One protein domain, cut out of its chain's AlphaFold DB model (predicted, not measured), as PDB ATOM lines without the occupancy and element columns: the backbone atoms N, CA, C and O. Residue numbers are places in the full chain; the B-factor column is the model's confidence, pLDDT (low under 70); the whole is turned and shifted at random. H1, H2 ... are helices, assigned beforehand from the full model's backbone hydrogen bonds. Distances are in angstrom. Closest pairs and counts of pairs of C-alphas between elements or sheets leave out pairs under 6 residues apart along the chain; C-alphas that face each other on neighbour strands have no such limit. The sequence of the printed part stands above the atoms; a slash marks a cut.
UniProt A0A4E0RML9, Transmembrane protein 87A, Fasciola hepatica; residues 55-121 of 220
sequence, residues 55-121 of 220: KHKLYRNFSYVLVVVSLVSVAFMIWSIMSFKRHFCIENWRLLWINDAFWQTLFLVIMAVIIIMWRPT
ATOM      1  N   LYS A  55      -9.767  54.656  58.138       51.78
ATOM      2  CA  LYS A  55      -9.698  54.177  56.741       51.78
ATOM      3  C   LYS A  55      -8.424  54.597  55.979       51.78
ATOM      4  O   LYS A  55      -8.479  54.914  54.782       51.78
ATOM      5  N   HIS A  56      -7.267  54.620  56.647       50.84
ATOM      6  CA  HIS A  56      -6.029  55.210  56.103       50.84
ATOM      7  C   HIS A  56      -5.233  54.336  55.106       50.84
ATOM      8  O   HIS A  56      -4.638  54.880  54.176       50.84
ATOM      9  N   LYS A  57      -5.237  52.996  55.203       53.88
ATOM     10  CA  LYS A  57      -4.515  52.138  54.224       53.88
ATOM     11  C   LYS A  57      -5.206  52.078  52.866       53.88
ATOM     12  O   LYS A  57      -4.552  52.012  51.829       53.88
ATOM     13  N   LEU A  58      -6.527  52.172  52.872       63.59
ATOM     14  CA  LEU A  58      -7.340  52.060  51.678       63.59
ATOM     15  C   LEU A  58      -7.068  53.200  50.689       63.59
ATOM     16  O   LEU A  58      -6.976  52.944  49.504       63.59
ATOM     17  N   TYR A  59      -6.870  54.438  51.161       55.06
ATOM     18  CA  TYR A  59      -6.598  55.598  50.296       55.06
ATOM     19  C   TYR A  59      -5.215  55.534  49.650       55.06
ATOM     20  O   TYR A  59      -5.075  55.714  48.444       55.06
ATOM     21  N   ARG A  60      -4.192  55.235  50.459       65.12
ATOM     22  CA  ARG A  60      -2.807  55.183  49.992       65.12
ATOM     23  C   ARG A  60      -2.601  54.024  49.025       65.12
ATOM     24  O   ARG A  60      -1.985  54.219  47.987       65.12
ATOM     25  N   ASN A  61      -3.189  52.866  49.316       62.84
ATOM     26  CA  ASN A  61      -3.117  51.708  48.434       62.84
ATOM     27  C   ASN A  61      -3.976  51.898  47.178       62.84
ATOM     28  O   ASN A  61      -3.571  51.456  46.115       62.84
ATOM     29  N   PHE A  62      -5.111  52.594  47.260       68.44
ATOM     30  CA  PHE A  62      -5.968  52.856  46.103       68.44
ATOM     31  C   PHE A  62      -5.302  53.802  45.099       68.44
ATOM     32  O   PHE A  62      -5.193  53.479  43.920       68.44
ATOM     33  N   SER A  63      -4.773  54.934  45.571       74.19
ATOM     34  CA  SER A  63      -4.006  55.844  44.720       74.19
ATOM     35  C   SER A  63      -2.693  55.217  44.247       74.19
ATOM     36  O   SER A  63      -2.340  55.396  43.089       74.19
ATOM     37  N   TYR A  64      -1.997  54.438  45.084       72.69
ATOM     38  CA  TYR A  64      -0.795  53.708  44.666       72.69
ATOM     39  C   TYR A  64      -1.105  52.672  43.578       72.69
ATOM     40  O   TYR A  64      -0.390  52.613  42.588       72.69
ATOM     41  N   VAL A  65      -2.202  51.916  43.693       75.75
ATOM     42  CA  VAL A  65      -2.641  50.956  42.666       75.75
ATOM     43  C   VAL A  65      -3.072  51.667  41.385       75.75
ATOM     44  O   VAL A  65      -2.672  51.235  40.310       75.75
ATOM     45  N   LEU A  66      -3.804  52.783  41.466       76.62
ATOM     46  CA  LEU A  66      -4.138  53.587  40.283       76.62
ATOM     47  C   LEU A  66      -2.888  54.108  39.569       76.62
ATOM     48  O   LEU A  66      -2.798  54.037  38.345       76.62
ATOM     49  N   VAL A  67      -1.913  54.604  40.332       81.00
ATOM     50  CA  VAL A  67      -0.639  55.084  39.793       81.00
ATOM     51  C   VAL A  67       0.155  53.929  39.187       81.00
ATOM     52  O   VAL A  67       0.651  54.070  38.078       81.00
ATOM     53  N   VAL A  68       0.229  52.769  39.844       81.69
ATOM     54  CA  VAL A  68       0.917  51.584  39.309       81.69
ATOM     55  C   VAL A  68       0.249  51.090  38.025       81.69
ATOM     56  O   VAL A  68       0.952  50.834  37.057       81.69
ATOM     57  N   VAL A  69      -1.081  51.010  37.959       77.25
ATOM     58  CA  VAL A  69      -1.799  50.574  36.746       77.25
ATOM     59  C   VAL A  69      -1.623  51.575  35.599       77.25
ATOM     60  O   VAL A  69      -1.392  51.172  34.460       77.25
ATOM     61  N   SER A  70      -1.644  52.876  35.897       80.75
ATOM     62  CA  SER A  70      -1.337  53.926  34.920       80.75
ATOM     63  C   SER A  70       0.111  53.837  34.421       80.75
ATOM     64  O   SER A  70       0.345  53.848  33.213       80.75
ATOM     65  N   LEU A  71       1.081  53.663  35.324       85.25
ATOM     66  CA  LEU A  71       2.494  53.490  34.975       85.25
ATOM     67  C   LEU A  71       2.729  52.222  34.160       85.25
ATOM     68  O   LEU A  71       3.493  52.268  33.206       85.25
ATOM     69  N   VAL A  72       2.063  51.115  34.490       82.81
ATOM     70  CA  VAL A  72       2.126  49.877  33.706       82.81
ATOM     71  C   VAL A  72       1.584  50.122  32.302       82.81
ATOM     72  O   VAL A  72       2.248  49.736  31.350       82.81
ATOM     73  N   SER A  73       0.459  50.830  32.151       82.62
ATOM     74  CA  SER A  73      -0.088  51.202  30.838       82.62
ATOM     75  C   SER A  73       0.897  52.044  30.013       82.62
ATOM     76  O   SER A  73       1.150  51.743  28.847       82.62
ATOM     77  N   VAL A  74       1.500  53.073  30.618       82.50
ATOM     78  CA  VAL A  74       2.477  53.953  29.949       82.50
ATOM     79  C   VAL A  74       3.780  53.211  29.636       82.50
ATOM     80  O   VAL A  74       4.324  53.341  28.542       82.50
ATOM     81  N   ALA A  75       4.274  52.384  30.556       84.56
ATOM     82  CA  ALA A  75       5.464  51.567  30.354       84.56
ATOM     83  C   ALA A  75       5.255  50.535  29.240       84.56
ATOM     84  O   ALA A  75       6.139  50.365  28.402       84.56
ATOM     85  N   PHE A  76       4.080  49.900  29.171       77.25
ATOM     86  CA  PHE A  76       3.721  48.998  28.075       77.25
ATOM     87  C   PHE A  76       3.666  49.735  26.732       77.25
ATOM     88  O   PHE A  76       4.156  49.217  25.728       77.25
ATOM     89  N   MET A  77       3.140  50.964  26.712       79.88
ATOM     90  CA  MET A  77       3.133  51.823  25.525       79.88
ATOM     91  C   MET A  77       4.561  52.152  25.054       79.88
ATOM     92  O   MET A  77       4.879  51.986  23.876       79.88
ATOM     93  N   ILE A  78       5.458  52.540  25.967       81.31
ATOM     94  CA  ILE A  78       6.866  52.852  25.658       81.31
ATOM     95  C   ILE A  78       7.622  51.599  25.190       81.31
ATOM     96  O   ILE A  78       8.339  51.646  24.187       81.31
ATOM     97  N   TRP A  79       7.438  50.468  25.875       82.62
ATOM     98  CA  TRP A  79       8.024  49.178  25.504       82.62
ATOM     99  C   TRP A  79       7.576  48.725  24.108       82.62
ATOM    100  O   TRP A  79       8.388  48.241  23.313       82.62
ATOM    101  N   SER A  80       6.299  48.938  23.780       73.56
ATOM    102  CA  SER A  80       5.725  48.651  22.464       73.56
ATOM    103  C   SER A  80       6.364  49.509  21.364       73.56
ATOM    104  O   SER A  80       6.816  48.979  20.347       73.56
ATOM    105  N   ILE A  81       6.531  50.817  21.593       73.25
ATOM    106  CA  ILE A  81       7.194  51.730  20.643       73.25
ATOM    107  C   ILE A  81       8.672  51.360  20.453       73.25
ATOM    108  O   ILE A  81       9.175  51.344  19.329       73.25
ATOM    109  N   MET A  82       9.382  51.021  21.533       74.12
ATOM    110  CA  MET A  82      10.769  50.551  21.453       74.12
ATOM    111  C   MET A  82      10.889  49.244  20.664       74.12
ATOM    112  O   MET A  82      11.792  49.103  19.835       74.12
ATOM    113  N   SER A  83       9.952  48.318  20.873       69.31
ATOM    114  CA  SER A  83       9.865  47.077  20.105       69.31
ATOM    115  C   SER A  83       9.612  47.372  18.622       69.31
ATOM    116  O   SER A  83      10.303  46.829  17.764       69.31
ATOM    117  N   PHE A  84       8.733  48.323  18.298       65.62
ATOM    118  CA  PHE A  84       8.474  48.742  16.918       65.62
ATOM    119  C   PHE A  84       9.727  49.310  16.226       65.62
ATOM    120  O   PHE A  84      10.023  48.952  15.087       65.62
ATOM    121  N   LYS A  85      10.525  50.128  16.933       65.31
ATOM    122  CA  LYS A  85      11.776  50.692  16.390       65.31
ATOM    123  C   LYS A  85      12.870  49.642  16.172       65.31
ATOM    124  O   LYS A  85      13.628  49.765  15.215       65.31
ATOM    125  N   ARG A  86      12.970  48.619  17.029       60.03
ATOM    126  CA  ARG A  86      13.972  47.541  16.885       60.03
ATOM    127  C   ARG A  86      13.587  46.494  15.838       60.03
ATOM    128  O   ARG A  86      14.470  45.868  15.262       60.03
ATOM    129  N   HIS A  87      12.294  46.312  15.578       57.03
ATOM    130  CA  HIS A  87      11.784  45.244  14.716       57.03
ATOM    131  C   HIS A  87      11.413  45.676  13.291       57.03
ATOM    132  O   HIS A  87      11.065  44.814  12.489       57.03
ATOM    133  N   PHE A  88      11.587  46.951  12.919       56.16
ATOM    134  CA  PHE A  88      11.361  47.437  11.545       56.16
ATOM    135  C   PHE A  88      12.279  46.779  10.482       56.16
ATOM    136  O   PHE A  88      12.099  46.993   9.289       56.16
ATOM    137  N   CYS A  89      13.249  45.953  10.895       56.41
ATOM    138  CA  CYS A  89      14.160  45.224  10.008       56.41
ATOM    139  C   CYS A  89      13.782  43.735   9.784       56.41
ATOM    140  O   CYS A  89      14.387  43.101   8.928       56.41
ATOM    141  N   ILE A  90      12.794  43.152  10.495       55.56
ATOM    142  CA  ILE A  90      12.487  41.701  10.419       55.56
ATOM    143  C   ILE A  90      11.006  41.427  10.062       55.56
ATOM    144  O   ILE A  90      10.120  41.630  10.886       55.56
ATOM    145  N   GLU A  91      10.790  40.903   8.849       60.44
ATOM    146  CA  GLU A  91       9.665  40.097   8.315       60.44
ATOM    147  C   GLU A  91       8.185  40.484   8.627       60.44
ATOM    148  O   GLU A  91       7.652  40.335   9.730       60.44
ATOM    149  N   ASN A  92       7.448  40.845   7.567       70.56
ATOM    150  CA  ASN A  92       6.161  41.562   7.559       70.56
ATOM    151  C   ASN A  92       4.856  40.741   7.748       70.56
ATOM    152  O   ASN A  92       3.864  41.003   7.073       70.56
ATOM    153  N   TRP A  93       4.780  39.795   8.686       68.19
ATOM    154  CA  TRP A  93       3.481  39.167   9.032       68.19
ATOM    155  C   TRP A  93       3.229  39.095  10.536       68.19
ATOM    156  O   TRP A  93       2.142  39.433  11.000       68.19
ATOM    157  N   ARG A  94       4.256  38.765  11.322       66.06
ATOM    158  CA  ARG A  94       4.172  38.709  12.788       66.06
ATOM    159  C   ARG A  94       3.876  40.080  13.408       66.06
ATOM    160  O   ARG A  94       3.229  40.164  14.446       66.06
ATOM    161  N   LEU A  95       4.300  41.153  12.740       64.69
ATOM    162  CA  LEU A  95       4.077  42.529  13.182       64.69
ATOM    163  C   LEU A  95       2.603  42.960  13.073       64.69
ATOM    164  O   LEU A  95       2.133  43.705  13.927       64.69
ATOM    165  N   LEU A  96       1.866  42.464  12.067       70.38
ATOM    166  CA  LEU A  96       0.427  42.738  11.943       70.38
ATOM    167  C   LEU A  96      -0.349  42.121  13.110       70.38
ATOM    168  O   LEU A  96      -1.194  42.786  13.698       70.38
ATOM    169  N   TRP A  97      -0.011  40.883  13.479       72.75
ATOM    170  CA  TRP A  97      -0.623  40.186  14.611       72.75
ATOM    171  C   TRP A  97      -0.317  40.860  15.950       72.75
ATOM    172  O   TRP A  97      -1.206  41.001  16.783       72.75
ATOM    173  N   ILE A  98       0.922  41.322  16.148       70.56
ATOM    174  CA  ILE A  98       1.306  42.053  17.364       70.56
ATOM    175  C   ILE A  98       0.550  43.383  17.477       70.56
ATOM    176  O   ILE A  98       0.135  43.754  18.572       70.56
ATOM    177  N   ASN A  99       0.358  44.094  16.362       70.62
ATOM    178  CA  ASN A  99      -0.339  45.378  16.365       70.62
ATOM    179  C   ASN A  99      -1.847  45.218  16.637       70.62
ATOM    180  O   ASN A  99      -2.433  46.023  17.355       70.62
ATOM    181  N   ASP A 100      -2.460  44.154  16.112       78.94
ATOM    182  CA  ASP A 100      -3.866  43.827  16.378       78.94
ATOM    183  C   ASP A 100      -4.085  43.389  17.841       78.94
ATOM    184  O   ASP A 100      -4.948  43.919  18.543       78.94
ATOM    185  N   ALA A 101      -3.215  42.512  18.359       83.00
ATOM    186  CA  ALA A 101      -3.248  42.079  19.758       83.00
ATOM    187  C   ALA A 101      -2.982  43.228  20.749       83.00
ATOM    188  O   ALA A 101      -3.516  43.242  21.863       83.00
ATOM    189  N   PHE A 102      -2.177  44.218  20.353       75.62
ATOM    190  CA  PHE A 102      -1.911  45.415  21.151       75.62
ATOM    191  C   PHE A 102      -3.189  46.223  21.408       75.62
ATOM    192  O   PHE A 102      -3.455  46.597  22.551       75.62
ATOM    193  N   TRP A 103      -3.993  46.445  20.367       78.12
ATOM    194  CA  TRP A 103      -5.223  47.229  20.469       78.12
ATOM    195  C   TRP A 103      -6.226  46.581  21.437       78.12
ATOM    196  O   TRP A 103      -6.832  47.251  22.273       78.12
ATOM    197  N   GLN A 104      -6.320  45.250  21.396       84.94
ATOM    198  CA  GLN A 104      -7.151  44.462  22.311       84.94
ATOM    199  C   GLN A 104      -6.618  44.473  23.754       84.94
ATOM    200  O   GLN A 104      -7.395  44.527  24.707       84.94
ATOM    201  N   THR A 105      -5.293  44.468  23.929       83.25
ATOM    202  CA  THR A 105      -4.653  44.540  25.253       83.25
ATOM    203  C   THR A 105      -4.925  45.885  25.926       83.25
ATOM    204  O   THR A 105      -5.263  45.916  27.109       83.25
ATOM    205  N   LEU A 106      -4.838  46.993  25.180       80.31
ATOM    206  CA  LEU A 106      -5.161  48.330  25.685       80.31
ATOM    207  C   LEU A 106      -6.616  48.388  26.166       80.31
ATOM    208  O   LEU A 106      -6.877  48.812  27.294       80.31
ATOM    209  N   PHE A 107      -7.542  47.864  25.359       80.56
ATOM    210  CA  PHE A 107      -8.960  47.781  25.710       80.56
ATOM    211  C   PHE A 107      -9.226  46.933  26.972       80.56
ATOM    212  O   PHE A 107     -10.070  47.262  27.807       80.56
ATOM    213  N   LEU A 108      -8.480  45.847  27.159       84.62
ATOM    214  CA  LEU A 108      -8.595  45.013  28.352       84.62
ATOM    215  C   LEU A 108      -8.095  45.736  29.613       84.62
ATOM    216  O   LEU A 108      -8.707  45.615  30.675       84.62
ATOM    217  N   VAL A 109      -7.018  46.519  29.505       81.38
ATOM    218  CA  VAL A 109      -6.471  47.294  30.629       81.38
ATOM    219  C   VAL A 109      -7.443  48.390  31.073       81.38
ATOM    220  O   VAL A 109      -7.695  48.510  32.274       81.38
ATOM    221  N   ILE A 110      -8.051  49.137  30.142       78.31
ATOM    222  CA  ILE A 110      -9.086  50.131  30.491       78.31
ATOM    223  C   ILE A 110     -10.294  49.460  31.161       78.31
ATOM    224  O   ILE A 110     -10.780  49.949  32.183       78.31
ATOM    225  N   MET A 111     -10.735  48.296  30.670       83.31
ATOM    226  CA  MET A 111     -11.811  47.526  31.305       83.31
ATOM    227  C   MET A 111     -11.449  47.082  32.725       83.31
ATOM    228  O   MET A 111     -12.256  47.227  33.643       83.31
ATOM    229  N   ALA A 112     -10.227  46.597  32.944       79.38
ATOM    230  CA  ALA A 112      -9.764  46.197  34.268       79.38
ATOM    231  C   ALA A 112      -9.767  47.371  35.264       79.38
ATOM    232  O   ALA A 112     -10.210  47.201  36.401       79.38
ATOM    233  N   VAL A 113      -9.346  48.569  34.839       75.62
ATOM    234  CA  VAL A 113      -9.395  49.794  35.663       75.62
ATOM    235  C   VAL A 113     -10.827  50.108  36.093       75.62
ATOM    236  O   VAL A 113     -11.072  50.372  37.272       75.62
ATOM    237  N   ILE A 114     -11.777  50.032  35.158       77.75
ATOM    238  CA  ILE A 114     -13.190  50.305  35.436       77.75
ATOM    239  C   ILE A 114     -13.759  49.258  36.403       77.75
ATOM    240  O   ILE A 114     -14.420  49.630  37.366       77.75
ATOM    241  N   ILE A 115     -13.457  47.969  36.220       82.38
ATOM    242  CA  ILE A 115     -13.956  46.878  37.079       82.38
ATOM    243  C   ILE A 115     -13.393  46.965  38.502       82.38
ATOM    244  O   ILE A 115     -14.127  46.798  39.478       82.38
ATOM    245  N   ILE A 116     -12.090  47.218  38.637       70.62
ATOM    246  CA  ILE A 116     -11.427  47.341  39.942       70.62
ATOM    247  C   ILE A 116     -11.970  48.554  40.698       70.62
ATOM    248  O   ILE A 116     -12.167  48.479  41.909       70.62
ATOM    249  N   MET A 117     -12.267  49.638  39.982       70.44
ATOM    250  CA  MET A 117     -12.962  50.791  40.542       70.44
ATOM    251  C   MET A 117     -14.410  50.465  40.933       70.44
ATOM    252  O   MET A 117     -14.886  50.904  41.977       70.44
ATOM    253  N   TRP A 118     -15.119  49.711  40.091       66.25
ATOM    254  CA  TRP A 118     -16.525  49.360  40.282       66.25
ATOM    255  C   TRP A 118     -16.763  48.362  41.406       66.25
ATOM    256  O   TRP A 118     -17.875  48.310  41.917       66.25
ATOM    257  N   ARG A 119     -15.758  47.585  41.827       73.69
ATOM    258  CA  ARG A 119     -15.822  46.874  43.107       73.69
ATOM    259  C   ARG A 119     -15.741  47.920  44.229       73.69
ATOM    260  O   ARG A 119     -14.635  48.381  44.526       73.69
ATOM    261  N   PRO A 120     -16.867  48.280  44.884       56.50
ATOM    262  CA  PRO A 120     -16.850  49.239  45.978       56.50
ATOM    263  C   PRO A 120     -15.877  48.717  47.029       56.50
ATOM    264  O   PRO A 120     -15.933  47.557  47.449       56.50
ATOM    265  N   THR A 121     -14.889  49.547  47.338       62.34
ATOM    266  CA  THR A 121     -13.690  49.108  48.028       62.34
ATOM    267  C   THR A 121     -14.043  48.510  49.385       62.34
ATOM    268  O   THR A 121     -14.768  49.117  50.168       62.34
TER     269      THR A 121
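Overview. This is residues 55 to 121 of the 220 residues of the protein "Transmembrane protein 87A" of Fasciola hepatica (UniProt A0A4E0RML9). A long helical hairpin in the shape of a rod: H1, the longest helix, makes most of its length, and H2 folds back side by side with it, running opposite ways at a shallow tilt of 8 degrees. The bend of the hairpin, residues 88 to 94, sticks out at one end. The printed part has 67 residues with two named helices, H1 then H2, and no named strand; its class is all helix. It is only just loose, close to extended, with a radius of gyration of the C-alphas of 16.1 A, and spans 54 by 18 by 8 A.

Along the chain. Find C-alpha 56 at (-6.029, 55.210, 56.103); from there H1, residues 56 to 87, runs 46.1 A to C-alpha 87 at (11.784, 45.244, 14.716). H2, residues 94 to 118, runs 36.0 A and ends at C-alpha 118 at (-16.525, 49.360, 40.282).

Arrangement. Look at Ser 73 and Val 109, whose C-alphas, 7.5 A apart, are the closest of H1 and H2. The helices touch through residues 66 to 73 of H1 and 106 to 113 of H2 alone. They form a helical hairpin, at a shallow tilt of 8 degrees, opposite ways. In H2 every O i to N i+4 pair is within hydrogen-bond range; in H1, 27 of 28 are.

Size, cuts and confidence. The C-alphas of Lys 55 and Glu 91 are the two farthest apart, 54.0 A. The printed part has no cut, and the link from H1 to H2 is short, with 6 residues. Mean pLDDT of the printed part is 72.2; residues 55 to 62 and 83 to 91 are among those under 70.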